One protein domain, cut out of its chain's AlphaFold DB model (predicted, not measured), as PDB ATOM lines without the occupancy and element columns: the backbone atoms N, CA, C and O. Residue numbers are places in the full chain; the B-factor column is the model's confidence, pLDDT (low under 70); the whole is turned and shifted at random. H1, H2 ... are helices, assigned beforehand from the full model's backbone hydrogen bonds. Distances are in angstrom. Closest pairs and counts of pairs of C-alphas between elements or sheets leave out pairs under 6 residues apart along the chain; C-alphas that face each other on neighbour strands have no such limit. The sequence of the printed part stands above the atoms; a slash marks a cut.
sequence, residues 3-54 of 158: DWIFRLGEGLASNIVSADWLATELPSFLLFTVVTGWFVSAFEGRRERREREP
ATOM      1  N   ASP A   3      33.066 281.187  13.513       53.09
ATOM      2  CA  ASP A   3      33.340 281.708  12.164       53.09
ATOM      3  C   ASP A   3      32.084 281.781  11.266       53.09
ATOM      4  O   ASP A   3      31.946 282.651  10.411       53.09
ATOM      5  N   TRP A   4      31.101 280.912  11.510       49.81
ATOM      6  CA  TRP A   4      29.837 280.869  10.764       49.81
ATOM      7  C   TRP A   4      28.849 282.005  11.089       49.81
ATOM      8  O   TRP A   4      28.103 282.431  10.213       49.81
ATOM      9  N   ILE A   5      28.866 282.534  12.318       57.53
ATOM     10  CA  ILE A   5      27.974 283.617  12.762       57.53
ATOM     11  C   ILE A   5      28.467 284.943  12.177       57.53
ATOM     12  O   ILE A   5      27.662 285.770  11.757       57.53
ATOM     13  N   PHE A   6      29.789 285.107  12.071       52.56
ATOM     14  CA  PHE A   6      30.404 286.282  11.463       52.56
ATOM     15  C   PHE A   6      30.116 286.357   9.955       52.56
ATOM     16  O   PHE A   6      29.691 287.397   9.463       52.56
ATOM     17  N   ARG A   7      30.201 285.226   9.236       55.44
ATOM     18  CA  ARG A   7      29.866 285.158   7.800       55.44
ATOM     19  C   ARG A   7      28.376 285.366   7.498       55.44
ATOM     20  O   ARG A   7      28.041 285.931   6.461       55.44
ATOM     21  N   LEU A   8      27.480 284.951   8.399       54.22
ATOM     22  CA  LEU A   8      26.046 285.265   8.303       54.22
ATOM     23  C   LEU A   8      25.769 286.759   8.544       54.22
ATOM     24  O   LEU A   8      24.946 287.343   7.842       54.22
ATOM     25  N   GLY A   9      26.489 287.387   9.480       54.47
ATOM     26  CA  GLY A   9      26.421 288.828   9.737       54.47
ATOM     27  C   GLY A   9      26.935 289.676   8.569       54.47
ATOM     28  O   GLY A   9      26.280 290.640   8.181       54.47
ATOM     29  N   GLU A  10      28.053 289.289   7.950       54.53
ATOM     30  CA  GLU A  10      28.622 289.986   6.785       54.53
ATOM     31  C   GLU A  10      27.773 289.814   5.513       54.53
ATOM     32  O   GLU A  10      27.636 290.755   4.730       54.53
ATOM     33  N   GLY A  11      27.143 288.650   5.316       52.59
ATOM     34  CA  GLY A  11      26.234 288.402   4.188       52.59
ATOM     35  C   GLY A  11      24.910 289.173   4.274       52.59
ATOM     36  O   GLY A  11      24.377 289.604   3.254       52.59
ATOM     37  N   LEU A  12      24.395 289.400   5.486       53.38
ATOM     38  CA  LEU A  12      23.238 290.270   5.725       53.38
ATOM     39  C   LEU A  12      23.619 291.753   5.619       53.38
ATOM     40  O   LEU A  12      22.926 292.509   4.945       53.38
ATOM     41  N   ALA A  13      24.746 292.167   6.203       53.81
ATOM     42  CA  ALA A  13      25.194 293.560   6.163       53.81
ATOM     43  C   ALA A  13      25.579 294.027   4.746       53.81
ATOM     44  O   ALA A  13      25.296 295.163   4.383       53.81
ATOM     45  N   SER A  14      26.174 293.164   3.917       53.88
ATOM     46  CA  SER A  14      26.558 293.514   2.538       53.88
ATOM     47  C   SER A  14      25.373 293.601   1.567       53.88
ATOM     48  O   SER A  14      25.407 294.424   0.655       53.88
ATOM     49  N   ASN A  15      24.300 292.831   1.780       52.53
ATOM     50  CA  ASN A  15      23.076 292.930   0.972       52.53
ATOM     51  C   ASN A  15      22.156 294.082   1.415       52.53
ATOM     52  O   ASN A  15      21.519 294.705   0.569       52.53
ATOM     53  N   ILE A  16      22.136 294.419   2.711       53.97
ATOM     54  CA  ILE A  16      21.371 295.563   3.248       53.97
ATOM     55  C   ILE A  16      21.980 296.916   2.814       53.97
ATOM     56  O   ILE A  16      21.290 297.934   2.814       53.97
ATOM     57  N   VAL A  17      23.254 296.943   2.402       54.25
ATOM     58  CA  VAL A  17      24.000 298.168   2.041       54.25
ATOM     59  C   VAL A  17      24.376 298.193   0.549       54.25
ATOM     60  O   VAL A  17      25.372 298.788   0.154       54.25
ATOM     61  N   SER A  18      23.589 297.562  -0.327       61.78
ATOM     62  CA  SER A  18      23.676 297.875  -1.759       61.78
ATOM     63  C   SER A  18      22.739 299.045  -2.073       61.78
ATOM     64  O   SER A  18      21.574 299.045  -1.675       61.78
ATOM     65  N   ALA A  19      23.252 300.073  -2.759       61.53
ATOM     66  CA  ALA A  19      22.462 301.250  -3.134       61.53
ATOM     67  C   ALA A  19      21.228 300.868  -3.972       61.53
ATOM     68  O   ALA A  19      20.179 301.495  -3.837       61.53
ATOM     69  N   ASP A  20      21.339 299.797  -4.761       65.31
ATOM     70  CA  ASP A  20      20.245 299.260  -5.566       65.31
ATOM     71  C   ASP A  20      19.142 298.632  -4.705       65.31
ATOM     72  O   ASP A  20      17.973 298.914  -4.945       65.31
ATOM     73  N   TRP A  21      19.483 297.865  -3.659       67.56
ATOM     74  CA  TRP A  21      18.494 297.312  -2.719       67.56
ATOM     75  C   TRP A  21      17.807 298.407  -1.897       67.56
ATOM     76  O   TRP A  21      16.590 298.389  -1.718       67.56
ATOM     77  N   LEU A  22      18.569 299.408  -1.444       64.19
ATOM     78  CA  LEU A  22      18.006 300.578  -0.765       64.19
ATOM     79  C   LEU A  22      17.105 301.409  -1.691       64.19
ATOM     80  O   LEU A  22      16.204 302.081  -1.209       64.19
ATOM     81  N   ALA A  23      17.299 301.393  -3.008       68.12
ATOM     82  CA  ALA A  23      16.421 302.116  -3.926       68.12
ATOM     83  C   ALA A  23      15.113 301.359  -4.212       68.12
ATOM     84  O   ALA A  23      14.060 301.986  -4.343       68.12
ATOM     85  N   THR A  24      15.162 300.027  -4.299       72.19
ATOM     86  CA  THR A  24      14.002 299.194  -4.657       72.19
ATOM     87  C   THR A  24      13.168 298.756  -3.457       72.19
ATOM     88  O   THR A  24      11.942 298.814  -3.529       72.19
ATOM     89  N   GLU A  25      13.796 298.369  -2.346       75.00
ATOM     90  CA  GLU A  25      13.112 297.751  -1.199       75.00
ATOM     91  C   GLU A  25      12.961 298.679   0.014       75.00
ATOM     92  O   GLU A  25      12.151 298.428   0.905       75.00
ATOM     93  N   LEU A  26      13.684 299.801   0.074       77.75
ATOM     94  CA  LEU A  26      13.479 300.774   1.153       77.75
ATOM     95  C   LEU A  26      12.070 301.391   1.130       77.75
ATOM     96  O   LEU A  26      11.483 301.515   2.206       77.75
ATOM     97  N   PRO A  27      11.470 301.748  -0.028       80.56
ATOM     98  CA  PRO A  27      10.106 302.266  -0.044       80.56
ATOM     99  C   PRO A  27       9.084 301.231   0.441       80.56
ATOM    100  O   PRO A  27       8.187 301.582   1.207       80.56
ATOM    101  N   SER A  28       9.230 299.958   0.048       83.56
ATOM    102  CA  SER A  28       8.346 298.866   0.480       83.56
ATOM    103  C   SER A  28       8.511 298.579   1.977       83.56
ATOM    104  O   SER A  28       7.512 298.444   2.683       83.56
ATOM    105  N   PHE A  29       9.743 298.589   2.492       79.94
ATOM    106  CA  PHE A  29      10.042 298.437   3.917       79.94
ATOM    107  C   PHE A  29       9.507 299.601   4.769       79.94
ATOM    108  O   PHE A  29       8.901 299.379   5.822       79.94
ATOM    109  N   LEU A  30       9.681 300.848   4.318       81.88
ATOM    110  CA  LEU A  30       9.134 302.028   4.996       81.88
ATOM    111  C   LEU A  30       7.606 301.986   5.016       81.88
ATOM    112  O   LEU A  30       6.997 302.211   6.061       81.88
ATOM    113  N   LEU A  31       6.983 301.640   3.888       84.94
ATOM    114  CA  LEU A  31       5.533 301.520   3.786       84.94
ATOM    115  C   LEU A  31       5.012 300.375   4.664       84.94
ATOM    116  O   LEU A  31       4.037 300.563   5.387       84.94
ATOM    117  N   PHE A  32       5.709 299.236   4.697       85.44
ATOM    118  CA  PHE A  32       5.412 298.143   5.620       85.44
ATOM    119  C   PHE A  32       5.468 298.610   7.074       85.44
ATOM    120  O   PHE A  32       4.517 298.355   7.808       85.44
ATOM    121  N   THR A  33       6.518 299.333   7.473       82.69
ATOM    122  CA  THR A  33       6.712 299.829   8.848       82.69
ATOM    123  C   THR A  33       5.623 300.821   9.259       82.69
ATOM    124  O   THR A  33       5.079 300.725  10.358       82.69
ATOM    125  N   VAL A  34       5.245 301.745   8.368       86.12
ATOM    126  CA  VAL A  34       4.133 302.682   8.604       86.12
ATOM    127  C   VAL A  34       2.817 301.922   8.770       86.12
ATOM    128  O   VAL A  34       2.051 302.199   9.693       86.12
ATOM    129  N   VAL A  35       2.572 300.923   7.921       87.06
ATOM    130  CA  VAL A  35       1.364 300.097   7.986       87.06
ATOM    131  C   VAL A  35       1.338 299.255   9.264       87.06
ATOM    132  O   VAL A  35       0.322 299.256   9.958       87.06
ATOM    133  N   THR A  36       2.437 298.590   9.638       84.94
ATOM    134  CA  THR A  36       2.506 297.822  10.897       84.94
ATOM    135  C   THR A  36       2.334 298.730  12.106       84.94
ATOM    136  O   THR A  36       1.569 298.385  13.001       84.94
ATOM    137  N   GLY A  37       2.964 299.908  12.118       82.75
ATOM    138  CA  GLY A  37       2.781 300.904  13.177       82.75
ATOM    139  C   GLY A  37       1.323 301.345  13.323       82.75
ATOM    140  O   GLY A  37       0.796 301.395  14.436       82.75
ATOM    141  N   TRP A  38       0.631 301.585  12.206       86.00
ATOM    142  CA  TRP A  38      -0.790 301.932  12.221       86.00
ATOM    143  C   TRP A  38      -1.668 300.788  12.738       86.00
ATOM    144  O   TRP A  38      -2.547 301.019  13.571       86.00
ATOM    145  N   PHE A  39      -1.401 299.547  12.316       85.06
ATOM    146  CA  PHE A  39      -2.104 298.373  12.835       85.06
ATOM    147  C   PHE A  39      -1.881 298.202  14.339       85.06
ATOM    148  O   PHE A  39      -2.859 298.062  15.067       85.06
ATOM    149  N   VAL A  40      -0.636 298.257  14.819       82.69
ATOM    150  CA  VAL A  40      -0.313 298.138  16.251       82.69
ATOM    151  C   VAL A  40      -1.068 299.194  17.056       82.69
ATOM    152  O   VAL A  40      -1.794 298.836  17.980       82.69
ATOM    153  N   SER A  41      -1.020 300.461  16.638       79.31
ATOM    154  CA  SER A  41      -1.749 301.546  17.307       79.31
ATOM    155  C   SER A  41      -3.272 301.327  17.314       79.31
ATOM    156  O   SER A  41      -3.934 301.499  18.341       79.31
ATOM    157  N   ALA A  42      -3.848 300.871  16.195       79.69
ATOM    158  CA  ALA A  42      -5.275 300.561  16.108       79.69
ATOM    159  C   ALA A  42      -5.679 299.364  16.993       79.69
ATOM    160  O   ALA A  42      -6.778 299.350  17.559       79.69
ATOM    161  N   PHE A  43      -4.809 298.359  17.124       82.81
ATOM    162  CA  PHE A  43      -5.032 297.202  17.990       82.81
ATOM    163  C   PHE A  43      -4.898 297.558  19.471       82.81
ATOM    164  O   PHE A  43      -5.736 297.126  20.263       82.81
ATOM    165  N   GLU A  44      -3.918 298.379  19.842       82.00
ATOM    166  CA  GLU A  44      -3.726 298.850  21.217       82.00
ATOM    167  C   GLU A  44      -4.936 299.645  21.710       82.00
ATOM    168  O   GLU A  44      -5.492 299.316  22.758       82.00
ATOM    169  N   GLY A  45      -5.440 300.593  20.911       78.44
ATOM    170  CA  GLY A  45      -6.627 301.370  21.279       78.44
ATOM    171  C   GLY A  45      -7.892 300.514  21.431       78.44
ATOM    172  O   GLY A  45      -8.727 300.763  22.302       78.44
ATOM    173  N   ARG A  46      -8.042 299.458  20.618       82.81
ATOM    174  CA  ARG A  46      -9.149 298.493  20.765       82.81
ATOM    175  C   ARG A  46      -8.983 297.610  21.996       82.81
ATOM    176  O   ARG A  46      -9.983 297.316  22.651       82.81
ATOM    177  N   ARG A  47      -7.756 297.182  22.301       84.62
ATOM    178  CA  ARG A  47      -7.461 296.371  23.485       84.62
ATOM    179  C   ARG A  47      -7.768 297.159  24.749       84.62
ATOM    180  O   ARG A  47      -8.511 296.674  25.593       84.62
ATOM    181  N   GLU A  48      -7.294 298.394  24.820       83.81
ATOM    182  CA  GLU A  48      -7.520 299.271  25.961       83.81
ATOM    183  C   GLU A  48      -9.013 299.549  26.187       83.81
ATOM    184  O   GLU A  48      -9.494 299.437  27.311       83.81
ATOM    185  N   ARG A  49      -9.788 299.820  25.127       84.94
ATOM    186  CA  ARG A  49     -11.247 299.985  25.252       84.94
ATOM    187  C   ARG A  49     -11.939 298.722  25.753       84.94
ATOM    188  O   ARG A  49     -12.757 298.816  26.658       84.94
ATOM    189  N   ARG A  50     -11.589 297.546  25.221       86.25
ATOM    190  CA  ARG A  50     -12.144 296.263  25.693       86.25
ATOM    191  C   ARG A  50     -11.781 295.967  27.145       86.25
ATOM    192  O   ARG A  50     -12.570 295.359  27.856       86.25
ATOM    193  N   GLU A  51     -10.594 296.377  27.583       86.44
ATOM    194  CA  GLU A  51     -10.180 296.245  28.980       86.44
ATOM    195  C   GLU A  51     -10.934 297.214  29.902       86.44
ATOM    196  O   GLU A  51     -11.157 296.879  31.063       86.44
ATOM    197  N   ARG A  52     -11.331 298.397  29.413       88.31
ATOM    198  CA  ARG A  52     -12.049 299.424  30.190       88.31
ATOM    199  C   ARG A  52     -13.560 299.210  30.237       88.31
ATOM    200  O   ARG A  52     -14.158 299.411  31.289       88.31
ATOM    201  N   GLU A  53     -14.162 298.757  29.141       88.31
ATOM    202  CA  GLU A  53     -15.614 298.595  28.959       88.31
ATOM    203  C   GLU A  53     -16.352 297.894  30.126       88.31
ATOM    204  O   GLU A  53     -17.441 298.357  30.494       88.31
ATOM    205  N   PRO A  54     -15.799 296.839  30.771       89.44
ATOM    206  CA  PRO A  54     -16.447 296.186  31.913       89.44
ATOM    207  C   PRO A  54     -16.544 297.063  33.169       89.44
ATOM    208  O   PRO A  54     -17.350 296.780  34.056       89.44
TER     209      PRO A  54
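AT A GLANCE: This is residues 3 to 54 of the 158 residues of an uncharacterized protein of Blastochloris sulfoviridis (UniProt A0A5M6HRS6). Two helices, long H3 and shorter H1, make the arms of an open L, and short H2 sits at the corner between them. The arms do not fold back on each other, and the space between them is empty. The printed part has 52 residues with three named helices, H1, H2 and H3 in that order along the chain, and no named strand; its class is all helix. It is extended, with a radius of gyration of the C-alphas of 18.5 A, and flat, spanning 55 by 29 by 7 A.

HOW THE PARTS SIT: Begin with the longest helix, H3, residues 26 to 52, and step back along the chain to H2, residues 19 to 24. These two meet only through their link, the single residue Glu 25. Farther back is H1, residues 3 to 16, which is close to H2 but not clearly touching it. Their closest C-alphas, those of Ile 16 and Leu 22, are 7.3 A apart. Their lines stand at a steep tilt of 64 degrees, and they run the same way. H1 and H3 are apart. In H2 and H3 every O i to N i+4 pair is within hydrogen-bond range; in H1 it is 9 of 10.

IN THESE COORDINATES: Find C-alpha 26 at (13.479, 300.774, 1.153); from there H3 runs 38.7 A to C-alpha 52 at (-12.049, 299.424, 30.190). H2, from Ala 19 to Thr 24, measures 8.8 A. Look for C-alpha 3 at (33.340, 281.708, 12.164), where H1 begins; it runs 20.4 A to Ile 16.

THE WHOLE: The two C-alphas farthest apart, those of Asp 3 and Pro 54, are 55.5 A from each other. Residues 3 to 15, 17 to 24 and 27 to 54 stand free. The printed part has no cut, and both links are tight. The mean pLDDT of the printed part is 72.5; look at residues 3 to 23 for the values under 70, where the model's confidence is low.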